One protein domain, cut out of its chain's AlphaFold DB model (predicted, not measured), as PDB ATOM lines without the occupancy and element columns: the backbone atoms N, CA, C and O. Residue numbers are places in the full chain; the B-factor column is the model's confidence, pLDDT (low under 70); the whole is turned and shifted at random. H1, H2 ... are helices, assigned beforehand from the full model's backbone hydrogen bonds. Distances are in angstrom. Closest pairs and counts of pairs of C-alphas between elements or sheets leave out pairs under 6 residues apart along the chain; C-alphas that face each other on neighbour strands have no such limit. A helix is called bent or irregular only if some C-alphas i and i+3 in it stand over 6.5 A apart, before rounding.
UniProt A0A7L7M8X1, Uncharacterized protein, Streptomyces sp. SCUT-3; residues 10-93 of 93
ATOM      1  N   ARG A  10     -16.529 -29.382  48.937       89.56
ATOM      2  CA  ARG A  10     -15.747 -28.845  47.821       89.56
ATOM      3  C   ARG A  10     -16.542 -28.912  46.520       89.56
ATOM      4  O   ARG A  10     -16.584 -27.917  45.807       89.56
ATOM      5  N   ALA A  11     -17.216 -30.026  46.233       90.88
ATOM      6  CA  ALA A  11     -18.065 -30.147  45.045       90.88
ATOM      7  C   ALA A  11     -19.187 -29.093  45.021       90.88
ATOM      8  O   ALA A  11     -19.389 -28.435  43.998       90.88
ATOM      9  N   ALA A  12     -19.874 -28.888  46.150       94.06
ATOM     10  CA  ALA A  12     -20.925 -27.883  46.276       94.06
ATOM     11  C   ALA A  12     -20.386 -26.459  46.063       94.06
ATOM     12  O   ALA A  12     -20.983 -25.689  45.309       94.06
ATOM     13  N   ARG A  13     -19.225 -26.129  46.650       94.38
ATOM     14  CA  ARG A  13     -18.563 -24.830  46.442       94.38
ATOM     15  C   ARG A  13     -18.237 -24.580  44.970       94.38
ATOM     16  O   ARG A  13     -18.548 -23.511  44.455       94.38
ATOM     17  N   LEU A  14     -17.656 -25.560  44.274       95.12
ATOM     18  CA  LEU A  14     -17.338 -25.410  42.849       95.12
ATOM     19  C   LEU A  14     -18.600 -25.282  41.992       95.12
ATOM     20  O   LEU A  14     -18.635 -24.462  41.080       95.12
ATOM     21  N   SER A  15     -19.650 -26.046  42.301       95.12
ATOM     22  CA  SER A  15     -20.929 -25.944  41.595       95.12
ATOM     23  C   SER A  15     -21.565 -24.560  41.755       95.12
ATOM     24  O   SER A  15     -22.059 -24.009  40.770       95.12
ATOM     25  N   ALA A  16     -21.495 -23.972  42.953       96.38
ATOM     26  CA  ALA A  16     -21.976 -22.616  43.208       96.38
ATOM     27  C   ALA A  16     -21.205 -21.568  42.390       96.38
ATOM     28  O   ALA A  16     -21.827 -20.724  41.750       96.38
ATOM     29  N   LEU A  17     -19.872 -21.671  42.327       96.88
ATOM     30  CA  LEU A  17     -19.047 -20.781  41.500       96.88
ATOM     31  C   LEU A  17     -19.378 -20.922  40.011       96.88
ATOM     32  O   LEU A  17     -19.534 -19.929  39.308       96.88
ATOM     33  N   VAL A  18     -19.544 -22.151  39.513       96.38
ATOM     34  CA  VAL A  18     -19.957 -22.373  38.119       96.38
ATOM     35  C   VAL A  18     -21.304 -21.706  37.847       96.38
ATOM     36  O   VAL A  18     -21.452 -21.051  36.819       96.38
ATOM     37  N   ALA A  19     -22.276 -21.831  38.752       97.44
ATOM     38  CA  ALA A  19     -23.573 -21.176  38.604       97.44
ATOM     39  C   ALA A  19     -23.463 -19.638  38.615       97.44
ATOM     40  O   ALA A  19     -24.133 -18.982  37.819       97.44
ATOM     41  N   GLU A  20     -22.594 -19.077  39.460       97.31
ATOM     42  CA  GLU A  20     -22.330 -17.635  39.566       97.31
ATOM     43  C   GLU A  20     -21.736 -17.049  38.271       97.31
ATOM     44  O   GLU A  20     -22.186 -16.005  37.787       97.31
ATOM     45  N   TYR A  21     -20.748 -17.726  37.677       96.81
ATOM     46  CA  TYR A  21     -20.018 -17.203  36.516       96.81
ATOM     47  C   TYR A  21     -20.574 -17.640  35.164       96.81
ATOM     48  O   TYR A  21     -20.279 -16.999  34.154       96.81
ATOM     49  N   ARG A  22     -21.393 -18.696  35.100       95.25
ATOM     50  CA  ARG A  22     -21.955 -19.199  33.834       95.25
ATOM     51  C   ARG A  22     -22.659 -18.119  32.997       95.25
ATOM     52  O   ARG A  22     -22.420 -18.104  31.793       95.25
ATOM     53  N   PRO A  23     -23.453 -17.188  33.562       95.75
ATOM     54  CA  PRO A  23     -24.060 -16.104  32.781       95.75
ATOM     55  C   PRO A  23     -23.045 -15.116  32.185       95.75
ATOM     56  O   PRO A  23     -23.363 -14.407  31.236       95.75
ATOM     57  N   GLN A  24     -21.841 -15.045  32.757       94.75
ATOM     58  CA  GLN A  24     -20.787 -14.102  32.383       94.75
ATOM     59  C   GLN A  24     -19.798 -14.712  31.383       94.75
ATOM     60  O   GLN A  24     -19.161 -13.974  30.637       94.75
ATOM     61  N   ALA A  25     -19.684 -16.042  31.334       92.88
ATOM     62  CA  ALA A  25     -18.788 -16.797  30.454       92.88
ATOM     63  C   ALA A  25     -19.289 -16.855  28.994       92.88
ATOM     64  O   ALA A  25     -19.430 -17.924  28.404       92.88
ATOM     65  N   VAL A  26     -19.589 -15.692  28.412       92.44
ATOM     66  CA  VAL A  26     -20.194 -15.562  27.075       92.44
ATOM     67  C   VAL A  26     -19.196 -15.758  25.931       92.44
ATOM     68  O   VAL A  26     -19.588 -16.106  24.821       92.44
ATOM     69  N   ASP A  27     -17.908 -15.542  26.197       90.56
ATOM     70  CA  ASP A  27     -16.816 -15.706  25.243       90.56
ATOM     71  C   ASP A  27     -15.490 -16.022  25.961       90.56
ATOM     72  O   ASP A  27     -15.396 -16.039  27.192       90.56
ATOM     73  N   ALA A  28     -14.438 -16.274  25.179       86.38
ATOM     74  CA  ALA A  28     -13.114 -16.588  25.711       86.38
ATOM     75  C   ALA A  28     -12.508 -15.440  26.542       86.38
ATOM     76  O   ALA A  28     -11.854 -15.695  27.551       86.38
ATOM     77  N   ALA A  29     -12.744 -14.181  26.160       88.94
ATOM     78  CA  ALA A  29     -12.222 -13.028  26.890       88.94
ATOM     79  C   ALA A  29     -12.890 -12.885  28.267       88.94
ATOM     80  O   ALA A  29     -12.247 -12.480  29.237       88.94
ATOM     81  N   ALA A  30     -14.169 -13.240  28.376       93.50
ATOM     82  CA  ALA A  30     -14.890 -13.271  29.635       93.50
ATOM     83  C   ALA A  30     -14.357 -14.359  30.567       93.50
ATOM     84  O   ALA A  30     -14.143 -14.091  31.745       93.50
ATOM     85  N   VAL A  31     -14.054 -15.544  30.032       92.06
ATOM     86  CA  VAL A  31     -13.434 -16.629  30.809       92.06
ATOM     87  C   VAL A  31     -12.060 -16.223  31.350       92.06
ATOM     88  O   VAL A  31     -11.742 -16.568  32.486       92.06
ATOM     89  N   VAL A  32     -11.276 -15.446  30.593       89.56
ATOM     90  CA  VAL A  32     -10.003 -14.874  31.072       89.56
ATOM     91  C   VAL A  32     -10.236 -13.898  32.226       89.56
ATOM     92  O   VAL A  32      -9.595 -14.033  33.261       89.56
ATOM     93  N   ARG A  33     -11.192 -12.965  32.112       92.38
ATOM     94  CA  ARG A  33     -11.516 -12.034  33.214       92.38
ATOM     95  C   ARG A  33     -11.979 -12.756  34.481       92.38
ATOM     96  O   ARG A  33     -11.644 -12.329  35.579       92.38
ATOM     97  N   ILE A  34     -12.721 -13.854  34.327       95.00
ATOM     98  CA  ILE A  34     -13.149 -14.695  35.449       95.00
ATOM     99  C   ILE A  34     -11.936 -15.290  36.182       95.00
ATOM    100  O   ILE A  34     -11.981 -15.400  37.403       95.00
ATOM    101  N   GLN A  35     -10.831 -15.608  35.495       94.50
ATOM    102  CA  GLN A  35      -9.630 -16.130  36.165       94.50
ATOM    103  C   GLN A  35      -9.026 -15.141  37.157       94.50
ATOM    104  O   GLN A  35      -8.589 -15.564  38.226       94.50
ATOM    105  N   GLU A  36      -9.025 -13.849  36.830       91.19
ATOM    106  CA  GLU A  36      -8.514 -12.819  37.735       91.19
ATOM    107  C   GLU A  36      -9.343 -12.744  39.025       91.19
ATOM    108  O   GLU A  36      -8.783 -12.725  40.119       91.19
ATOM    109  N   ASP A  37     -10.676 -12.799  38.924       94.44
ATOM    110  CA  ASP A  37     -11.553 -12.815  40.104       94.44
ATOM    111  C   ASP A  37     -11.391 -14.114  40.915       94.44
ATOM    112  O   ASP A  37     -11.226 -14.078  42.135       94.44
ATOM    113  N   LEU A  38     -11.342 -15.280  40.257       94.44
ATOM    114  CA  LEU A  38     -11.103 -16.560  40.937       94.44
ATOM    115  C   LEU A  38      -9.750 -16.578  41.668       94.44
ATOM    116  O   LEU A  38      -9.655 -17.117  42.775       94.44
ATOM    117  N   TYR A  39      -8.712 -15.988  41.071       92.75
ATOM    118  CA  TYR A  39      -7.407 -15.819  41.706       92.75
ATOM    119  C   TYR A  39      -7.489 -14.886  42.918       92.75
ATOM    120  O   TYR A  39      -7.032 -15.260  43.998       92.75
ATOM    121  N   GLY A  40      -8.134 -13.723  42.778       93.19
ATOM    122  CA  GLY A  40      -8.352 -12.775  43.875       93.19
ATOM    123  C   GLY A  40      -9.148 -13.366  45.045       93.19
ATOM    124  O   GLY A  40      -8.905 -13.022  46.202       93.19
ATOM    125  N   ARG A  41     -10.041 -14.323  44.769       92.81
ATOM    126  CA  ARG A  41     -10.784 -15.107  45.775       92.81
ATOM    127  C   ARG A  41      -9.971 -16.246  46.403       92.81
ATOM    128  O   ARG A  41     -10.488 -16.960  47.262       92.81
ATOM    129  N   GLY A  42      -8.715 -16.431  45.998       91.44
ATOM    130  CA  GLY A  42      -7.798 -17.410  46.579       91.44
ATOM    131  C   GLY A  42      -8.061 -18.855  46.158       91.44
ATOM    132  O   GLY A  42      -7.660 -19.777  46.871       91.44
ATOM    133  N   LEU A  43      -8.729 -19.094  45.022       93.50
ATOM    134  CA  LEU A  43      -8.884 -20.460  44.528       93.50
ATOM    135  C   LEU A  43      -7.522 -21.075  44.211       93.50
ATOM    136  O   LEU A  43      -6.659 -20.449  43.591       93.50
ATOM    137  N   ASN A  44      -7.351 -22.348  44.560       92.00
ATOM    138  CA  ASN A  44      -6.212 -23.112  44.069       92.00
ATOM    139  C   ASN A  44      -6.362 -23.400  42.564       92.00
ATOM    140  O   ASN A  44      -7.459 -23.380  42.001       92.00
ATOM    141  N   THR A  45      -5.238 -23.708  41.923       91.94
ATOM    142  CA  THR A  45      -5.154 -23.954  40.479       91.94
ATOM    143  C   THR A  45      -6.088 -25.068  40.012       91.94
ATOM    144  O   THR A  45      -6.750 -24.921  38.993       91.94
ATOM    145  N   MET A  46      -6.205 -26.166  40.767       92.19
ATOM    146  CA  MET A  46      -7.061 -27.292  40.379       92.19
ATOM    147  C   MET A  46      -8.548 -26.913  40.393       92.19
ATOM    148  O   MET A  46      -9.283 -27.255  39.471       92.19
ATOM    149  N   ASP A  47      -8.997 -26.182  41.410       94.94
ATOM    150  CA  ASP A  47     -10.378 -25.697  41.500       94.94
ATOM    151  C   ASP A  47     -10.696 -24.698  40.386       94.94
ATOM    152  O   ASP A  47     -11.754 -24.799  39.761       94.94
ATOM    153  N   ALA A  48      -9.757 -23.803  40.068       95.50
ATOM    154  CA  ALA A  48      -9.887 -22.898  38.931       95.50
ATOM    155  C   ALA A  48     -10.014 -23.666  37.600       95.50
ATOM    156  O   ALA A  48     -10.866 -23.326  36.779       95.50
ATOM    157  N   ILE A  49      -9.246 -24.746  37.401       94.50
ATOM    158  CA  ILE A  49      -9.337 -25.611  36.208       94.50
ATOM    159  C   ILE A  49     -10.707 -26.283  36.113       94.50
ATOM    160  O   ILE A  49     -11.315 -26.295  35.042       94.50
ATOM    161  N   LEU A  50     -11.215 -26.823  37.221       93.88
ATOM    162  CA  LEU A  50     -12.513 -27.499  37.245       93.88
ATOM    163  C   LEU A  50     -13.667 -26.533  36.955       93.88
ATOM    164  O   LEU A  50     -14.528 -26.855  36.137       93.88
ATOM    165  N   VAL A  51     -13.657 -25.339  37.557       95.06
ATOM    166  CA  VAL A  51     -14.646 -24.288  37.263       95.06
ATOM    167  C   VAL A  51     -14.546 -23.867  35.798       95.06
ATOM    168  O   VAL A  51     -15.549 -23.859  35.088       95.06
ATOM    169  N   THR A  52     -13.335 -23.598  35.308       95.00
ATOM    170  CA  THR A  52     -13.099 -23.171  33.921       95.00
ATOM    171  C   THR A  52     -13.589 -24.204  32.917       95.00
ATOM    172  O   THR A  52     -14.249 -23.831  31.952       95.00
ATOM    173  N   ARG A  53     -13.341 -25.498  33.157       94.31
ATOM    174  CA  ARG A  53     -13.813 -26.598  32.302       94.31
ATOM    175  C   ARG A  53     -15.334 -26.592  32.142       94.31
ATOM    176  O   ARG A  53     -15.830 -26.753  31.029       94.31
ATOM    177  N   GLU A  54     -16.060 -26.393  33.239       93.75
ATOM    178  CA  GLU A  54     -17.525 -26.321  33.218       93.75
ATOM    179  C   GLU A  54     -18.037 -25.038  32.546       93.75
ATOM    180  O   GLU A  54     -19.067 -25.073  31.871       93.75
ATOM    181  N   LEU A  55     -17.320 -23.917  32.685       93.94
ATOM    182  CA  LEU A  55     -17.677 -22.645  32.045       93.94
ATOM    183  C   LEU A  55     -17.477 -22.666  30.528       93.94
ATOM    184  O   LEU A  55     -18.308 -22.133  29.801       93.94
ATOM    185  N   ILE A  56     -16.421 -23.317  30.036       91.81
ATOM    186  CA  ILE A  56     -16.181 -23.448  28.589       91.81
ATOM    187  C   ILE A  56     -17.053 -24.532  27.933       91.81
ATOM    188  O   ILE A  56     -16.951 -24.743  26.726       91.81
ATOM    189  N   GLY A  57     -17.867 -25.260  28.712       87.06
ATOM    190  CA  GLY A  57     -18.744 -26.328  28.216       87.06
ATOM    191  C   GLY A  57     -17.997 -27.486  27.546       87.06
ATOM    192  O   GLY A  57     -18.589 -28.272  26.805       87.06
ATOM    193  N   ALA A  58     -16.689 -27.594  27.773       76.12
ATOM    194  CA  ALA A  58     -15.873 -28.620  27.159       76.12
ATOM    195  C   ALA A  58     -16.087 -29.905  27.960       76.12
ATOM    196  O   ALA A  58     -15.705 -29.983  29.124       76.12
ATOM    197  N   GLY A  59     -16.758 -30.884  27.347       78.19
ATOM    198  CA  GLY A  59     -17.143 -32.156  27.958       78.19
ATOM    199  C   GLY A  59     -15.962 -33.002  28.480       78.19
ATOM    200  O   GLY A  59     -14.981 -32.488  29.015       78.19
ATOM    201  N   PRO A  60     -16.007 -34.340  28.410       73.69
ATOM    202  CA  PRO A  60     -14.981 -35.193  29.031       73.69
ATOM    203  C   PRO A  60     -13.526 -34.871  28.621       73.69
ATOM    204  O   PRO A  60     -12.634 -34.958  29.456       73.69
ATOM    205  N   GLY A  61     -13.293 -34.406  27.386       78.81
ATOM    206  CA  GLY A  61     -11.968 -34.000  26.885       78.81
ATOM    207  C   GLY A  61     -11.548 -32.553  27.187       78.81
ATOM    208  O   GLY A  61     -10.476 -32.128  26.775       78.81
ATOM    209  N   GLY A  62     -12.376 -31.774  27.887       86.44
ATOM    210  CA  GLY A  62     -12.162 -30.339  28.098       86.44
ATOM    211  C   GLY A  62     -11.092 -29.950  29.114       86.44
ATOM    212  O   GLY A  62     -10.806 -28.766  29.267       86.44
ATOM    213  N   LEU A  63     -10.521 -30.924  29.828       90.00
ATOM    214  CA  LEU A  63      -9.633 -30.656  30.957       90.00
ATOM    215  C   LEU A  63      -8.322 -29.986  30.528       90.00
ATOM    216  O   LEU A  63      -7.941 -28.993  31.137       90.00
ATOM    217  N   GLY A  64      -7.684 -30.474  29.459       90.25
ATOM    218  CA  GLY A  64      -6.436 -29.891  28.953       90.25
ATOM    219  C   GLY A  64      -6.617 -28.439  28.512       90.25
ATOM    220  O   GLY A  64      -5.871 -27.563  28.930       90.25
ATOM    221  N   ARG A  65      -7.701 -28.150  27.783       90.44
ATOM    222  CA  ARG A  65      -8.026 -26.779  27.365       90.44
ATOM    223  C   ARG A  65      -8.301 -25.854  28.553       90.44
ATOM    224  O   ARG A  65      -7.892 -24.699  28.539       90.44
ATOM    225  N   ALA A  66      -8.996 -26.341  29.579       93.50
ATOM    226  CA  ALA A  66      -9.221 -25.563  30.794       93.50
ATOM    227  C   ALA A  66      -7.906 -25.282  31.540       93.50
ATOM    228  O   ALA A  66      -7.691 -24.164  31.996       93.50
ATOM    229  N   GLN A  67      -7.015 -26.271  31.615       92.56
ATOM    230  CA  GLN A  67      -5.683 -26.129  32.199       92.56
ATOM    231  C   GLN A  67      -4.832 -25.096  31.457       92.56
ATOM    232  O   GLN A  67      -4.243 -24.233  32.103       92.56
ATOM    233  N   GLU A  68      -4.817 -25.131  30.123       90.88
ATOM    234  CA  GLU A  68      -4.134 -24.126  29.300       90.88
ATOM    235  C   GLU A  68      -4.647 -22.712  29.593       90.88
ATOM    236  O   GLU A  68      -3.850 -21.810  29.833       90.88
ATOM    237  N   ILE A  69      -5.969 -22.519  29.637       91.00
ATOM    238  CA  ILE A  69      -6.578 -21.207  29.910       91.00
ATOM    239  C   ILE A  69      -6.187 -20.685  31.298       91.00
ATOM    240  O   ILE A  69      -5.841 -19.514  31.435       91.00
ATOM    241  N   VAL A  70      -6.247 -21.540  32.325       93.81
ATOM    242  CA  VAL A  70      -5.921 -21.145  33.703       93.81
ATOM    243  C   VAL A  70      -4.446 -20.789  33.836       93.81
ATOM    244  O   VAL A  70      -4.116 -19.773  34.439       93.81
ATOM    245  N   LEU A  71      -3.551 -21.610  33.288       91.56
ATOM    246  CA  LEU A  71      -2.115 -21.427  33.490       91.56
ATOM    247  C   LEU A  71      -1.494 -20.378  32.570       91.56
ATOM    248  O   LEU A  71      -0.490 -19.779  32.934       91.56
ATOM    249  N   ALA A  72      -2.106 -20.102  31.418       88.06
ATOM    250  CA  ALA A  72      -1.719 -18.966  30.588       88.06
ATOM    251  C   ALA A  72      -2.060 -17.612  31.241       88.06
ATOM    252  O   ALA A  72      -1.638 -16.568  30.742       88.06
ATOM    253  N   HIS A  73      -2.830 -17.597  32.339       89.50
ATOM    254  CA  HIS A  73      -3.177 -16.367  33.037       89.50
ATOM    255  C   HIS A  73      -1.950 -15.767  33.755       89.50
ATOM    256  O   HIS A  73      -1.281 -16.486  34.497       89.50
ATOM    257  N   PRO A  74      -1.672 -14.450  33.634       86.19
ATOM    258  CA  PRO A  74      -0.496 -13.822  34.253       86.19
ATOM    259  C   PRO A  74      -0.378 -14.061  35.764       86.19
ATOM    260  O   PRO A  74       0.710 -14.310  36.277       86.19
ATOM    261  N   SER A  75      -1.508 -14.067  36.470       86.88
ATOM    262  CA  SER A  75      -1.591 -14.306  37.922       86.88
ATOM    263  C   SER A  75      -1.200 -15.736  38.334       86.88
ATOM    264  O   SER A  75      -1.053 -16.012  39.518       86.88
ATOM    265  N   ARG A  76      -1.000 -16.641  37.362       87.94
ATOM    266  CA  ARG A  76      -0.580 -18.045  37.531       87.94
ATOM    267  C   ARG A  76       0.811 -18.334  36.957       87.94
ATOM    268  O   ARG A  76       1.162 -19.495  36.750       87.94
ATOM    269  N   ALA A  77       1.615 -17.303  36.685       84.12
ATOM    270  CA  ALA A  77       2.920 -17.462  36.043       84.12
ATOM    271  C   ALA A  77       3.871 -18.401  36.811       84.12
ATOM    272  O   ALA A  77       4.619 -19.155  36.191       84.12
ATOM    273  N   ALA A  78       3.823 -18.395  38.148       82.69
ATOM    274  CA  ALA A  78       4.641 -19.282  38.974       82.69
ATOM    275  C   ALA A  78       4.217 -20.753  38.829       82.69
ATOM    276  O   ALA A  78       5.060 -21.632  38.654       82.69
ATOM    277  N   GLU A  79       2.911 -21.029  38.856       84.44
ATOM    278  CA  GLU A  79       2.369 -22.373  38.653       84.44
ATOM    279  C   GLU A  79       2.611 -22.884  37.230       84.44
ATOM    280  O   GLU A  79       2.904 -24.066  37.042       84.44
ATOM    281  N   TRP A  80       2.536 -22.003  36.231       84.38
ATOM    282  CA  TRP A  80       2.895 -22.333  34.855       84.38
ATOM    283  C   TRP A  80       4.368 -22.718  34.727       84.38
ATOM    284  O   TRP A  80       4.674 -23.761  34.151       84.38
ATOM    285  N   GLN A  81       5.269 -21.924  35.306       86.12
ATOM    286  CA  GLN A  81       6.704 -22.193  35.272       86.12
ATOM    287  C   GLN A  81       7.039 -23.541  35.926       86.12
ATOM    288  O   GLN A  81       7.735 -24.359  35.327       86.12
ATOM    289  N   ALA A  82       6.466 -23.821  37.099       83.81
ATOM    290  CA  ALA A  82       6.640 -25.105  37.776       83.81
ATOM    291  C   ALA A  82       6.128 -26.292  36.937       83.81
ATOM    292  O   ALA A  82       6.724 -27.370  36.949       83.81
ATOM    293  N   GLN A  83       5.034 -26.109  36.189       82.88
ATOM    294  CA  GLN A  83       4.536 -27.140  35.281       82.88
ATOM    295  C   GLN A  83       5.494 -27.388  34.109       82.88
ATOM    296  O   GLN A  83       5.721 -28.548  33.765       82.88
ATOM    297  N   GLN A  84       6.040 -26.334  33.498       85.56
ATOM    298  CA  GLN A  84       6.998 -26.476  32.398       85.56
ATOM    299  C   GLN A  84       8.265 -27.197  32.864       85.56
ATOM    300  O   GLN A  84       8.670 -28.177  32.247       85.56
ATOM    301  N   GLU A  85       8.817 -26.807  34.015       88.69
ATOM    302  CA  GLU A  85       9.992 -27.460  34.607       88.69
ATOM    303  C   GLU A  85       9.759 -28.951  34.887       88.69
ATOM    304  O   GLU A  85      10.645 -29.777  34.653       88.69
ATOM    305  N   LEU A  86       8.558 -29.312  35.352       87.81
ATOM    306  CA  LEU A  86       8.177 -30.706  35.563       87.81
ATOM    307  C   LEU A  86       8.103 -31.487  34.246       87.81
ATOM    308  O   LEU A  86       8.648 -32.587  34.172       87.81
ATOM    309  N   ILE A  87       7.430 -30.943  33.226       88.19
ATOM    310  CA  ILE A  87       7.300 -31.586  31.908       88.19
ATOM    311  C   ILE A  87       8.681 -31.799  31.302       88.19
ATOM    312  O   ILE A  87       9.031 -32.920  30.949       88.19
ATOM    313  N   GLU A  88       9.499 -30.753  31.279       89.12
ATOM    314  CA  GLU A  88      10.869 -30.835  30.798       89.12
ATOM    315  C   GLU A  88      11.708 -31.861  31.578       89.12
ATOM    316  O   GLU A  88      12.556 -32.548  31.012       89.12
ATOM    317  N   GLY A  89      11.509 -31.966  32.896       90.31
ATOM    318  CA  GLY A  89      12.157 -32.979  33.728       90.31
ATOM    319  C   GLY A  89      11.745 -34.405  33.359       90.31
ATOM    320  O   GLY A  89      12.598 -35.289  33.325       90.31
ATOM    321  N   LEU A  90      10.463 -34.617  33.053       89.44
ATOM    322  CA  LEU A  90       9.926 -35.909  32.614       89.44
ATOM    323  C   LEU A  90      10.401 -36.286  31.209       89.44
ATOM    324  O   LEU A  90      10.708 -37.446  30.974       89.44
ATOM    325  N   GLU A  91      10.496 -35.324  30.290       88.00
ATOM    326  CA  GLU A  91      10.985 -35.555  28.923       88.00
ATOM    327  C   GLU A  91      12.482 -35.896  28.870       88.00
ATOM    328  O   GLU A  91      12.946 -36.514  27.912       88.00
ATOM    329  N   ARG A  92      13.243 -35.498  29.896       81.12
ATOM    330  CA  ARG A  92      14.674 -35.807  30.042       81.12
ATOM    331  C   ARG A  92      14.955 -37.097  30.831       81.12
ATOM    332  O   ARG A  92      16.131 -37.423  31.001       81.12
ATOM    333  N   SER A  93      13.925 -37.792  31.327       66.62
ATOM    334  CA  SER A  93      14.022 -39.047  32.096       66.62
ATOM    335  C   SER A  93      13.716 -40.278  31.251       66.62
ATOM    336  O   SER A  93      14.163 -41.359  31.696       66.62
TER     337      SER A  93
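This is residues 10 to 93 of the 93 residues of an uncharacterized protein of Streptomyces sp. SCUT-3 (UniProt A0A7L7M8X1). The longest helix, H5, leaves a compact body of crossed helices as an arm, whose residues 84 to 93 stick out; in the body H3 sits between H1 and H4, with H2 beside it. The 84 printed residues, with five named helices, are all helix in class. The whole is compact, radius of gyration of the C-alphas 13.3 A, spanning 43 by 27 by 26 A.

Start at H5, residues 74 to 91; it touches H4, residues 63 to 71, only at the corner, closest at C-alphas 80 and 71, 5.3 A apart. H4 touches H3, residues 45 to 55, closest at C-alphas 66 and 53, 4.9 A. H3 touches H1, residues 10 to 21, closest at C-alphas 51 and 18, 5.7 A. H2, residues 28 to 40, and H3 form a hairpin, closest at C-alphas 38 and 48, 6.8 A. Each O i to N i+4 pair is within hydrogen-bond range in H1, H3 and H4, 7 of 9 in H2, 12 of 14 in H5.

Find C-alpha 74 at (-0.496, -13.822, 34.253); H5 runs 25.2 A to C-alpha 91 at (10.985, -35.555, 28.923), irregular where C-alphas 75 and 78 are 8.0 A apart. H2 spans 19.2 A.

The printed part has no cut and no long link; residue 93 is under pLDDT 70.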